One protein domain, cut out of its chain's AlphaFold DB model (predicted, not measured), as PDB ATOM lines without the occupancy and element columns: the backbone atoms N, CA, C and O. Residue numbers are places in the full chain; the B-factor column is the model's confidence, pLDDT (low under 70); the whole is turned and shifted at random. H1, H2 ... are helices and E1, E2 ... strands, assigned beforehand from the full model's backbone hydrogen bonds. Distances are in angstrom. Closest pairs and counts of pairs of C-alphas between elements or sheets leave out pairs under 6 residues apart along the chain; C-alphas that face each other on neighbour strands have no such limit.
ATOM      1  N   GLU A  60      75.793  51.667  68.413       83.69
ATOM      2  CA  GLU A  60      76.084  51.567  69.846       83.69
ATOM      3  C   GLU A  60      77.577  51.830  70.133       83.69
ATOM      4  O   GLU A  60      77.915  52.625  71.013       83.69
ATOM      5  N   GLU A  61      78.480  51.255  69.330       86.25
ATOM      6  CA  GLU A  61      79.928  51.500  69.432       86.25
ATOM      7  C   GLU A  61      80.290  52.969  69.164       86.25
ATOM      8  O   GLU A  61      81.113  53.543  69.880       86.25
ATOM      9  N   LEU A  62      79.660  53.609  68.168       87.25
ATOM     10  CA  LEU A  62      79.914  55.023  67.882       87.25
ATOM     11  C   LEU A  62      79.409  55.935  69.008       87.25
ATOM     12  O   LEU A  62      80.103  56.889  69.360       87.25
ATOM     13  N   THR A  63      78.239  55.652  69.592       84.88
ATOM     14  CA  THR A  63      77.725  56.434  70.727       84.88
ATOM     15  C   THR A  63      78.640  56.340  71.947       84.88
ATOM     16  O   THR A  63      78.934  57.370  72.546       84.88
ATOM     17  N   ILE A  64      79.206  55.163  72.243       85.75
ATOM     18  CA  ILE A  64      80.175  54.993  73.340       85.75
ATOM     19  C   ILE A  64      81.434  55.849  73.104       85.75
ATOM     20  O   ILE A  64      81.905  56.529  74.017       85.75
ATOM     21  N   ILE A  65      81.964  55.871  71.876       88.12
ATOM     22  CA  ILE A  65      83.119  56.716  71.513       88.12
ATOM     23  C   ILE A  65      82.763  58.214  71.619       88.12
ATOM     24  O   ILE A  65      83.571  59.020  72.084       88.12
ATOM     25  N   ALA A  66      81.548  58.600  71.221       88.19
ATOM     26  CA  ALA A  66      81.077  59.981  71.301       88.19
ATOM     27  C   ALA A  66      80.935  60.468  72.754       88.19
ATOM     28  O   ALA A  66      81.451  61.540  73.084       88.19
ATOM     29  N   GLU A  67      80.339  59.659  73.630       86.69
ATOM     30  CA  GLU A  67      80.228  59.924  75.070       86.69
ATOM     31  C   GLU A  67      81.612  60.069  75.723       86.69
ATOM     32  O   GLU A  67      81.866  61.053  76.421       86.69
ATOM     33  N   GLN A  68      82.558  59.171  75.412       86.25
ATOM     34  CA  GLN A  68      83.956  59.280  75.866       86.25
ATOM     35  C   GLN A  68      84.636  60.578  75.399       86.25
ATOM     36  O   GLN A  68      85.480  61.128  76.108       86.25
ATOM     37  N   SER A  69      84.253  61.098  74.228       83.38
ATOM     38  CA  SER A  69      84.746  62.370  73.682       83.38
ATOM     39  C   SER A  69      84.026  63.620  74.218       83.38
ATOM     40  O   SER A  69      84.270  64.719  73.721       83.38
ATOM     41  N   THR A  70      83.152  63.482  75.226       80.62
ATOM     42  CA  THR A  70      82.288  64.540  75.802       80.62
ATOM     43  C   THR A  70      81.221  65.113  74.851       80.62
ATOM     44  O   THR A  70      80.682  66.192  75.090       80.62
ATOM     45  N   ASN A  71      80.870  64.385  73.784       78.25
ATOM     46  CA  ASN A  71      79.830  64.772  72.825       78.25
ATOM     47  C   ASN A  71      78.519  64.014  73.101       78.25
ATOM     48  O   ASN A  71      78.215  63.019  72.450       78.25
ATOM     49  N   GLU A  72      77.730  64.500  74.061       71.19
ATOM     50  CA  GLU A  72      76.547  63.790  74.587       71.19
ATOM     51  C   GLU A  72      75.331  63.742  73.633       71.19
ATOM     52  O   GLU A  72      74.392  62.984  73.875       71.19
ATOM     53  N   HIS A  73      75.292  64.557  72.569       74.50
ATOM     54  CA  HIS A  73      74.096  64.757  71.727       74.50
ATOM     55  C   HIS A  73      74.401  64.755  70.214       74.50
ATOM     56  O   HIS A  73      74.188  65.753  69.519       74.50
ATOM     57  N   LEU A  74      74.886  63.630  69.680       82.06
ATOM     58  CA  LEU A  74      74.877  63.385  68.230       82.06
ATOM     59  C   LEU A  74      73.471  62.983  67.759       82.06
ATOM     60  O   LEU A  74      72.756  62.274  68.461       82.06
ATOM     61  N   THR A  75      73.074  63.419  66.562       87.75
ATOM     62  CA  THR A  75      71.814  62.985  65.942       87.75
ATOM     63  C   THR A  75      71.990  61.671  65.185       87.75
ATOM     64  O   THR A  75      73.021  61.437  64.549       87.75
ATOM     65  N   ASP A  76      70.946  60.841  65.185       85.75
ATOM     66  CA  ASP A  76      70.939  59.520  64.543       85.75
ATOM     67  C   ASP A  76      71.380  59.551  63.071       85.75
ATOM     68  O   ASP A  76      72.139  58.692  62.623       85.75
ATOM     69  N   GLU A  77      70.957  60.575  62.322       88.12
ATOM     70  CA  GLU A  77      71.322  60.773  60.913       88.12
ATOM     71  C   GLU A  77      72.836  60.976  60.718       88.12
ATOM     72  O   GLU A  77      73.419  60.436  59.776       88.12
ATOM     73  N   VAL A  78      73.488  61.717  61.624       87.75
ATOM     74  CA  VAL A  78      74.941  61.956  61.589       87.75
ATOM     75  C   VAL A  78      75.694  60.684  61.965       87.75
ATOM     76  O   VAL A  78      76.657  60.326  61.286       87.75
ATOM     77  N   CYS A  79      75.227  59.962  62.988       86.88
ATOM     78  CA  CYS A  79      75.795  58.673  63.376       86.88
ATOM     79  C   CYS A  79      75.746  57.665  62.218       86.88
ATOM     80  O   CYS A  79      76.773  57.082  61.876       86.88
ATOM     81  N   LEU A  80      74.593  57.503  61.560       88.12
ATOM     82  CA  LEU A  80      74.434  56.585  60.424       88.12
ATOM     83  C   LEU A  80      75.366  56.929  59.252       88.12
ATOM     84  O   LEU A  80      76.041  56.038  58.731       88.12
ATOM     85  N   ALA A  81      75.456  58.208  58.873       89.38
ATOM     86  CA  ALA A  81      76.348  58.652  57.802       89.38
ATOM     87  C   ALA A  81      77.835  58.408  58.133       89.38
ATOM     88  O   ALA A  81      78.611  57.987  57.273       89.38
ATOM     89  N   PHE A  82      78.237  58.628  59.390       90.12
ATOM     90  CA  PHE A  82      79.614  58.419  59.839       90.12
ATOM     91  C   PHE A  82      79.989  56.929  59.904       90.12
ATOM     92  O   PHE A  82      81.078  56.538  59.481       90.12
ATOM     93  N   ILE A  83      79.061  56.076  60.347       91.31
ATOM     94  CA  ILE A  83      79.213  54.613  60.361       91.31
ATOM     95  C   ILE A  83      79.381  54.055  58.945       91.31
ATOM     96  O   ILE A  83      80.165  53.124  58.744       91.31
ATOM     97  N   GLU A  84      78.673  54.596  57.950       90.00
ATOM     98  CA  GLU A  84      78.833  54.167  56.558       90.00
ATOM     99  C   GLU A  84      80.242  54.478  56.019       90.00
ATOM    100  O   GLU A  84      80.875  53.595  55.434       90.00
ATOM    101  N   ASP A  85      80.778  55.674  56.290       92.81
ATOM    102  CA  ASP A  85      82.139  56.069  55.891       92.81
ATOM    103  C   ASP A  85      83.232  55.263  56.622       92.81
ATOM    104  O   ASP A  85      84.158  54.755  55.979       92.81
ATOM    105  N   ILE A  86      83.101  55.041  57.940       92.12
ATOM    106  CA  ILE A  86      84.001  54.147  58.698       92.12
ATOM    107  C   ILE A  86      84.004  52.747  58.075       92.12
ATOM    108  O   ILE A  86      85.065  52.185  57.793       92.12
ATOM    109  N   ASN A  87      82.823  52.181  57.818       91.31
ATOM    110  CA  ASN A  87      82.699  50.840  57.257       91.31
ATOM    111  C   ASN A  87      83.209  50.750  55.810       91.31
ATOM    112  O   ASN A  87      83.720  49.703  55.406       91.31
ATOM    113  N   TYR A  88      83.111  51.825  55.027       92.19
ATOM    114  CA  TYR A  88      83.736  51.910  53.710       92.19
ATOM    115  C   TYR A  88      85.269  51.886  53.816       92.19
ATOM    116  O   TYR A  88      85.916  51.049  53.179       92.19
ATOM    117  N   LYS A  89      85.850  52.731  54.677       92.25
ATOM    118  CA  LYS A  89      87.302  52.806  54.917       92.25
ATOM    119  C   LYS A  89      87.870  51.493  55.460       92.25
ATOM    120  O   LYS A  89      88.883  51.016  54.952       92.25
ATOM    121  N   LEU A  90      87.179  50.853  56.405       92.06
ATOM    122  CA  LEU A  90      87.548  49.542  56.943       92.06
ATOM    123  C   LEU A  90      87.612  48.475  55.836       92.06
ATOM    124  O   LEU A  90      88.601  47.752  55.723       92.06
ATOM    125  N   ARG A  91      86.594  48.406  54.965       92.12
ATOM    126  CA  ARG A  91      86.582  47.473  53.820       92.12
ATOM    127  C   ARG A  91      87.704  47.761  52.824       92.12
ATOM    128  O   ARG A  91      88.253  46.813  52.269       92.12
ATOM    129  N   HIS A  92      88.043  49.032  52.602       93.25
ATOM    130  CA  HIS A  92      89.142  49.439  51.725       93.25
ATOM    131  C   HIS A  92      90.502  48.966  52.264       93.25
ATOM    132  O   HIS A  92      91.244  48.298  51.547       93.25
ATOM    133  N   ILE A  93      90.783  49.211  53.550       93.81
ATOM    134  CA  ILE A  93      91.999  48.743  54.238       93.81
ATOM    135  C   ILE A  93      92.106  47.211  54.177       93.81
ATOM    136  O   ILE A  93      93.137  46.674  53.775       93.81
ATOM    137  N   ILE A  94      91.024  46.495  54.511       93.12
ATOM    138  CA  ILE A  94      90.987  45.024  54.462       93.12
ATOM    139  C   ILE A  94      91.239  44.512  53.037       93.12
ATOM    140  O   ILE A  94      91.948  43.523  52.855       93.12
ATOM    141  N   PHE A  95      90.677  45.163  52.014       93.81
ATOM    142  CA  PHE A  95      90.878  44.767  50.621       93.81
ATOM    143  C   PHE A  95      92.344  44.905  50.187       93.81
ATOM    144  O   PHE A  95      92.906  43.941  49.663       93.81
ATOM    145  N   GLU A  96      92.977  46.048  50.457       95.44
ATOM    146  CA  GLU A  96      94.391  46.281  50.136       95.44
ATOM    147  C   GLU A  96      95.318  45.301  50.879       95.44
ATOM    148  O   GLU A  96      96.181  44.672  50.260       95.44
ATOM    149  N   ALA A  97      95.071  45.048  52.170       94.88
ATOM    150  CA  ALA A  97      95.832  44.062  52.942       94.88
ATOM    151  C   ALA A  97      95.681  42.626  52.383       94.88
ATOM    152  O   ALA A  97      96.660  41.881  52.298       94.88
ATOM    153  N   ILE A  98      94.485  42.236  51.911       95.19
ATOM    154  CA  ILE A  98      94.265  40.948  51.221       95.19
ATOM    155  C   ILE A  98      95.054  40.872  49.907       95.19
ATOM    156  O   ILE A  98      95.573  39.804  49.565       95.19
ATOM    157  N   VAL A  99      95.143  41.971  49.151       94.75
ATOM    158  CA  VAL A  99      95.937  42.023  47.915       94.75
ATOM    159  C   VAL A  99      97.418  41.797  48.231       94.75
ATOM    160  O   VAL A  99      98.039  40.942  47.596       94.75
ATOM    161  N   LYS A 100      97.968  42.456  49.258       94.81
ATOM    162  CA  LYS A 100      99.374  42.293  49.684       94.81
ATOM    163  C   LYS A 100      99.697  40.891  50.197       94.81
ATOM    164  O   LYS A 100     100.686  40.293  49.759       94.81
ATOM    165  N   ALA A 101      98.811  40.308  51.003       95.19
ATOM    166  CA  ALA A 101      98.938  38.926  51.459       95.19
ATOM    167  C   ALA A 101      98.996  37.936  50.276       95.19
ATOM    168  O   ALA A 101      99.864  37.061  50.224       95.19
ATOM    169  N   ARG A 102      98.127  38.117  49.269       94.88
ATOM    170  CA  ARG A 102      98.103  37.280  48.055       94.88
ATOM    171  C   ARG A 102      99.320  37.478  47.158       94.88
ATOM    172  O   ARG A 102      99.829  36.493  46.627       94.88
ATOM    173  N   LEU A 103      99.804  38.711  47.004       94.38
ATOM    174  CA  LEU A 103     101.054  39.001  46.290       94.38
ATOM    175  C   LEU A 103     102.269  38.374  46.997       94.38
ATOM    176  O   LEU A 103     103.191  37.912  46.332       94.38
ATOM    177  N   SER A 104     102.215  38.251  48.327       93.38
ATOM    178  CA  SER A 104     103.179  37.500  49.146       93.38
ATOM    179  C   SER A 104     103.014  35.970  49.069       93.38
ATOM    180  O   SER A 104     103.718  35.246  49.771       93.38
ATOM    181  N   GLY A 105     102.067  35.443  48.279       92.31
ATOM    182  CA  GLY A 105     101.783  34.005  48.189       92.31
ATOM    183  C   GLY A 105     101.088  33.405  49.420       92.31
ATOM    184  O   GLY A 105     101.050  32.180  49.555       92.31
ATOM    185  N   ARG A 106     100.544  34.234  50.321       94.00
ATOM    186  CA  ARG A 106      99.873  33.813  51.561       94.00
ATOM    187  C   ARG A 106      98.345  33.870  51.421       94.00
ATOM    188  O   ARG A 106      97.791  34.675  50.677       94.00
ATOM    189  N   ASN A 107      97.662  32.994  52.162       92.44
ATOM    190  CA  ASN A 107      96.193  32.895  52.209       92.44
ATOM    191  C   ASN A 107      95.581  33.477  53.502       92.44
ATOM    192  O   ASN A 107      94.386  33.321  53.732       92.44
ATOM    193  N   HIS A 108      96.391  34.129  54.337       91.12
ATOM    194  CA  HIS A 108      95.993  34.841  55.551       91.12
ATOM    195  C   HIS A 108      96.602  36.249  55.525       91.12
ATOM    196  O   HIS A 108      97.666  36.440  54.933       91.12
ATOM    197  N   ILE A 109      95.939  37.210  56.167       92.25
ATOM    198  CA  ILE A 109      96.479  38.554  56.412       92.25
ATOM    199  C   ILE A 109      97.358  38.477  57.669       92.25
ATOM    200  O   ILE A 109      97.008  37.764  58.606       92.25
ATOM    201  N   SER A 110      98.486  39.180  57.685       91.81
ATOM    202  CA  SER A 110      99.332  39.394  58.869       91.81
ATOM    203  C   SER A 110      99.403  40.881  59.221       91.81
ATOM    204  O   SER A 110      99.097  41.715  58.367       91.81
ATOM    205  N   SER A 111      99.857  41.227  60.428       91.00
ATOM    206  CA  SER A 111     100.042  42.626  60.849       91.00
ATOM    207  C   SER A 111     100.902  43.422  59.859       91.00
ATOM    208  O   SER A 111     100.506  44.507  59.456       91.00
ATOM    209  N   ASN A 112     101.975  42.822  59.327       91.31
ATOM    210  CA  ASN A 112     102.830  43.448  58.310       91.31
ATOM    211  C   ASN A 112     102.061  43.855  57.035       91.31
ATOM    212  O   ASN A 112     102.356  44.886  56.443       91.31
ATOM    213  N   ASP A 113     101.057  43.074  56.608       93.75
ATOM    214  CA  ASP A 113     100.236  43.424  55.437       93.75
ATOM    215  C   ASP A 113      99.334  44.640  55.717       93.75
ATOM    216  O   ASP A 113      98.973  45.374  54.793       93.75
ATOM    217  N   ILE A 114      98.960  44.848  56.985       93.31
ATOM    218  CA  ILE A 114      98.169  45.988  57.459       93.31
ATOM    219  C   ILE A 114      99.074  47.214  57.625       93.31
ATOM    220  O   ILE A 114      98.730  48.270  57.102       93.31
ATOM    221  N   ASP A 115     100.254  47.067  58.234       93.19
ATOM    222  CA  ASP A 115     101.246  48.141  58.388       93.19
ATOM    223  C   ASP A 115     101.690  48.698  57.030       93.19
ATOM    224  O   ASP A 115     101.607  49.905  56.790       93.19
ATOM    225  N   ASP A 116     102.047  47.818  56.086       93.38
ATOM    226  CA  ASP A 116     102.346  48.206  54.706       93.38
ATOM    227  C   ASP A 116     101.157  48.957  54.078       93.38
ATOM    228  O   ASP A 116     101.325  49.841  53.231       93.38
ATOM    229  N   THR A 117      99.921  48.555  54.394       95.31
ATOM    230  CA  THR A 117      98.692  49.189  53.888       95.31
ATOM    231  C   THR A 117      98.488  50.573  54.492       95.31
ATOM    232  O   THR A 117      98.185  51.499  53.742       95.31
ATOM    233  N   PHE A 118      98.739  50.760  55.787       95.06
ATOM    234  CA  PHE A 118      98.719  52.073  56.426       95.06
ATOM    235  C   PHE A 118      99.764  53.015  55.824       95.06
ATOM    236  O   PHE A 118      99.395  54.117  55.420       95.06
ATOM    237  N   ASP A 119     101.000  52.557  55.607       94.81
ATOM    238  CA  ASP A 119     102.032  53.335  54.905       94.81
ATOM    239  C   ASP A 119     101.576  53.782  53.502       94.81
ATOM    240  O   ASP A 119     101.813  54.914  53.082       94.81
ATOM    241  N   THR A 120     100.894  52.894  52.768       94.56
ATOM    242  CA  THR A 120     100.404  53.175  51.404       94.56
ATOM    243  C   THR A 120      99.253  54.181  51.403       94.56
ATOM    244  O   THR A 120      99.166  55.020  50.508       94.56
ATOM    245  N   LEU A 121      98.375  54.100  52.404       94.00
ATOM    246  CA  LEU A 121      97.216  54.977  52.573       94.00
ATOM    247  C   LEU A 121      97.530  56.252  53.373       94.00
ATOM    248  O   LEU A 121      96.630  57.064  53.573       94.00
ATOM    249  N   GLN A 122      98.782  56.438  53.806       94.94
ATOM    250  CA  GLN A 122      99.234  57.541  54.667       94.94
ATOM    251  C   GLN A 122      98.462  57.621  56.000       94.94
ATOM    252  O   GLN A 122      98.219  58.702  56.535       94.94
ATOM    253  N   ILE A 123      98.078  56.459  56.531       94.56
ATOM    254  CA  ILE A 123      97.443  56.298  57.843       94.56
ATOM    255  C   ILE A 123      98.550  56.133  58.893       94.56
ATOM    256  O   ILE A 123      99.570  55.494  58.636       94.56
ATOM    257  N   GLU A 124      98.362  56.713  60.078       93.31
ATOM    258  CA  GLU A 124      99.295  56.541  61.194       93.31
ATOM    259  C   GLU A 124      99.327  55.076  61.664       93.31
ATOM    260  O   GLU A 124      98.291  54.418  61.776       93.31
ATOM    261  N   ARG A 125     100.528  54.545  61.919       88.12
ATOM    262  CA  ARG A 125     100.703  53.144  62.320       88.12
ATOM    263  C   ARG A 125     100.182  52.896  63.734       88.12
ATOM    264  O   ARG A 125     100.447  53.675  64.648       88.12
ATOM    265  N   ILE A 126      99.515  51.760  63.918       88.00
ATOM    266  CA  ILE A 126      98.993  51.317  65.211       88.00
ATOM    267  C   ILE A 126     100.034  50.405  65.866       88.00
ATOM    268  O   ILE A 126     100.298  49.306  65.388       88.00
ATOM    269  N   TYR A 127     100.623  50.862  66.968       88.19
ATOM    270  CA  TYR A 127     101.607  50.099  67.739       88.19
ATOM    271  C   TYR A 127     100.947  49.375  68.919       88.19
ATOM    272  O   TYR A 127      99.921  49.817  69.427       88.19
ATOM    273  N   GLY A 128     101.555  48.278  69.379       84.31
ATOM    274  CA  GLY A 128     101.067  47.522  70.541       84.31
ATOM    275  C   GLY A 128      99.866  46.609  70.265       84.31
ATOM    276  O   GLY A 128      99.292  46.075  71.205       84.31
ATOM    277  N   ALA A 129      99.488  46.403  68.999       81.69
ATOM    278  CA  ALA A 129      98.474  45.420  68.638       81.69
ATOM    279  C   ALA A 129      99.000  43.991  68.877       81.69
ATOM    280  O   ALA A 129      99.929  43.538  68.204       81.69
ATOM    281  N   GLU A 130      98.403  43.285  69.837       77.00
ATOM    282  CA  GLU A 130      98.695  41.876  70.102       77.00
ATOM    283  C   GLU A 130      98.273  40.990  68.916       77.00
ATOM    284  O   GLU A 130      97.311  41.291  68.207       77.00
ATOM    285  N   THR A 131      99.002  39.894  68.676       74.94
ATOM    286  CA  THR A 131      98.696  38.978  67.558       74.94
ATOM    287  C   THR A 131      97.450  38.130  67.833       74.94
ATOM    288  O   THR A 131      96.670  37.892  66.914       74.94
ATOM    289  N   ASP A 132      97.240  37.738  69.092       80.94
ATOM    290  CA  ASP A 132      96.113  36.928  69.566       80.94
ATOM    291  C   ASP A 132      95.453  37.600  70.798       80.94
ATOM    292  O   ASP A 132      95.632  37.132  71.921       80.94
ATOM    293  N   PRO A 133      94.716  38.718  70.622       83.38
ATOM    294  CA  PRO A 133      94.202  39.524  71.732       83.38
ATOM    295  C   PRO A 133      93.158  38.789  72.585       83.38
ATOM    296  O   PRO A 133      92.150  38.287  72.071       83.38
ATOM    297  N   VAL A 134      93.358  38.792  73.905       85.44
ATOM    298  CA  VAL A 134      92.441  38.176  74.880       85.44
ATOM    299  C   VAL A 134      91.394  39.185  75.360       85.44
ATOM    300  O   VAL A 134      91.685  40.101  76.127       85.44
ATOM    301  N   TRP A 135      90.147  38.990  74.924       87.06
ATOM    302  CA  TRP A 135      89.001  39.823  75.302       87.06
ATOM    303  C   TRP A 135      88.216  39.214  76.468       87.06
ATOM    304  O   TRP A 135      87.679  38.110  76.349       87.06
ATOM    305  N   ILE A 136      88.090  39.952  77.573       87.44
ATOM    306  CA  ILE A 136      87.316  39.549  78.755       87.44
ATOM    307  C   ILE A 136      85.987  40.325  78.800       87.44
ATOM    308  O   ILE A 136      85.993  41.547  78.631       87.44
ATOM    309  N   PRO A 137      84.837  39.659  79.031       89.25
ATOM    310  CA  PRO A 137      83.551  40.335  79.177       89.25
ATOM    311  C   PRO A 137      83.458  41.132  80.489       89.25
ATOM    312  O   PRO A 137      83.831  40.652  81.561       89.25
ATOM    313  N   PHE A 138      82.892  42.335  80.411       85.19
ATOM    314  CA  PHE A 138      82.653  43.238  81.533       85.19
ATOM    315  C   PHE A 138      81.155  43.307  81.868       85.19
ATOM    316  O   PHE A 138      80.385  44.048  81.254       85.19
ATOM    317  N   GLY A 139      80.742  42.529  82.873       84.06
ATOM    318  CA  GLY A 139      79.350  42.461  83.325       84.06
ATOM    319  C   GLY A 139      78.379  41.918  82.266       84.06
ATOM    320  O   GLY A 139      78.775  41.226  81.331       84.06
ATOM    321  N   ASP A 140      77.095  42.246  82.420       76.19
ATOM    322  CA  ASP A 140      76.005  41.704  81.588       76.19
ATOM    323  C   ASP A 140      75.720  42.526  80.309       76.19
ATOM    324  O   ASP A 140      74.781  42.225  79.573       76.19
ATOM    325  N   GLN A 141      76.489  43.588  80.036       71.12
ATOM    326  CA  GLN A 141      76.178  44.595  79.003       71.12
ATOM    327  C   GLN A 141      76.856  44.354  77.638       71.12
ATOM    328  O   GLN A 141      76.947  45.276  76.835       71.12
ATOM    329  N   ASN A 142      77.350  43.139  77.358       79.38
ATOM    330  CA  ASN A 142      78.151  42.808  76.158       79.38
ATOM    331  C   ASN A 142      79.395  43.700  75.947       79.38
ATOM    332  O   ASN A 142      79.932  43.769  74.842       79.38
ATOM    333  N   LEU A 143      79.871  44.373  76.996       83.94
ATOM    334  CA  LEU A 143      81.123  45.120  76.967       83.94
ATOM    335  C   LEU A 143      82.295  44.143  77.083       83.94
ATOM    336  O   LEU A 143      82.223  43.174  77.839       83.94
ATOM    337  N   TYR A 144      83.384  44.417  76.371       86.81
ATOM    338  CA  TYR A 144      84.622  43.641  76.436       86.81
ATOM    339  C   TYR A 144      85.803  44.578  76.665       86.81
ATOM    340  O   TYR A 144      85.833  45.686  76.127       86.81
ATOM    341  N   TYR A 145      86.786  44.125  77.436       88.19
ATOM    342  CA  TYR A 145      88.071  44.800  77.598       88.19
ATOM    343  C   TYR A 145      89.217  43.849  77.242       88.19
ATOM    344  O   TYR A 145      89.060  42.629  77.300       88.19
ATOM    345  N   LEU A 146      90.352  44.416  76.841       88.44
ATOM    346  CA  LEU A 146      91.584  43.671  76.597       88.44
ATOM    347  C   LEU A 146      92.264  43.370  77.941       88.44
ATOM    348  O   LEU A 146      92.392  44.280  78.764       88.44
ATOM    349  N   ASP A 147      92.690  42.128  78.171       84.44
ATOM    350  CA  ASP A 147      93.372  41.728  79.413       84.44
ATOM    351  C   ASP A 147      94.840  42.198  79.451       84.44
ATOM    352  O   ASP A 147      95.777  41.415  79.315       84.44
TER     353      ASP A 147
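AT A GLANCE: This is residues 60 to 147 of the 557 residues of the protein "TAF domain-containing protein" of Abscondita terminalis (UniProt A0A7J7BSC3). A small hairpin of two strands, E1 and E2, stands across an open gap from one long helix, H2, which runs along the longest axis of the model. Near each end of H2 sits one shorter helix, H1 at its beginning and H3 toward its end, and the long link of residues 122 to 134 spans from H3 to the hairpin, leaving a loose, hollow frame. The printed part has 88 residues with three named helices and two named strands, in the order H1, H2, H3, E1, E2; the sheet has the order E1 - E2 and is antiparallel. The class is mostly helix, and the whole is loose, with a radius of gyration of the C-alphas of 16.3 A and spans of 46 by 31 by 20 A.

IN THESE COORDINATES: Look first at strand E1, residues 135 to 138, which begins at C-alpha 135 at (89.001, 39.823, 75.302). Its partner E2 is residues 143 to 146, and C-alpha 146 stands at (91.584, 43.671, 76.597). Now find C-alpha 76 at (70.939, 59.520, 64.543); from there H2, residues 76 to 103, runs 40.8 A to C-alpha 103 at (101.054, 39.001, 46.290). H1, residues 60 to 68, measures 12.6 A, and H3, residues 111 to 121, measures 15.1 A.

HOW THE PARTS SIT: Begin at the hairpin of E1 and E2, whose directions stand at 139 degrees. Across this antiparallel pair you will find N 138 and O 143 at 2.8 A and N 136 and O 145 at 2.9 A, both within hydrogen-bond range. E1 and E2 are apart from H1 and from H2, and E2 is apart from H3. H2 touches H3 with residues 93 to 101 alone; the closest C-alphas are those of Ala 97 and Asp 113, 5.1 A apart. They run opposite ways at a steep tilt of 65 degrees. With residues 79 to 83 alone, H2 only just touches H1, with 3 pairs of C-alphas within 8 A; the closest are those of Leu 62 and Cys 79, at 7.1 A. Their lines are about perpendicular, but only just, at 73 degrees. H1 and H3 are apart. In H1, H2 and H3 every O i to N i+4 pair is within hydrogen-bond range.

THE WHOLE: The two C-alphas farthest apart are those of His 73 and Gly 105, at 47.6 A. Residues 84 to 91, which belong to H2, stand free. The link from H3 to E1 is long, with 13 residues; those from H1 to H2 and from H2 to H3 are short, and that from E1 to E2 is tight. The printed part has no cut. Its mean pLDDT is 88.6, and no printed residue is under 70.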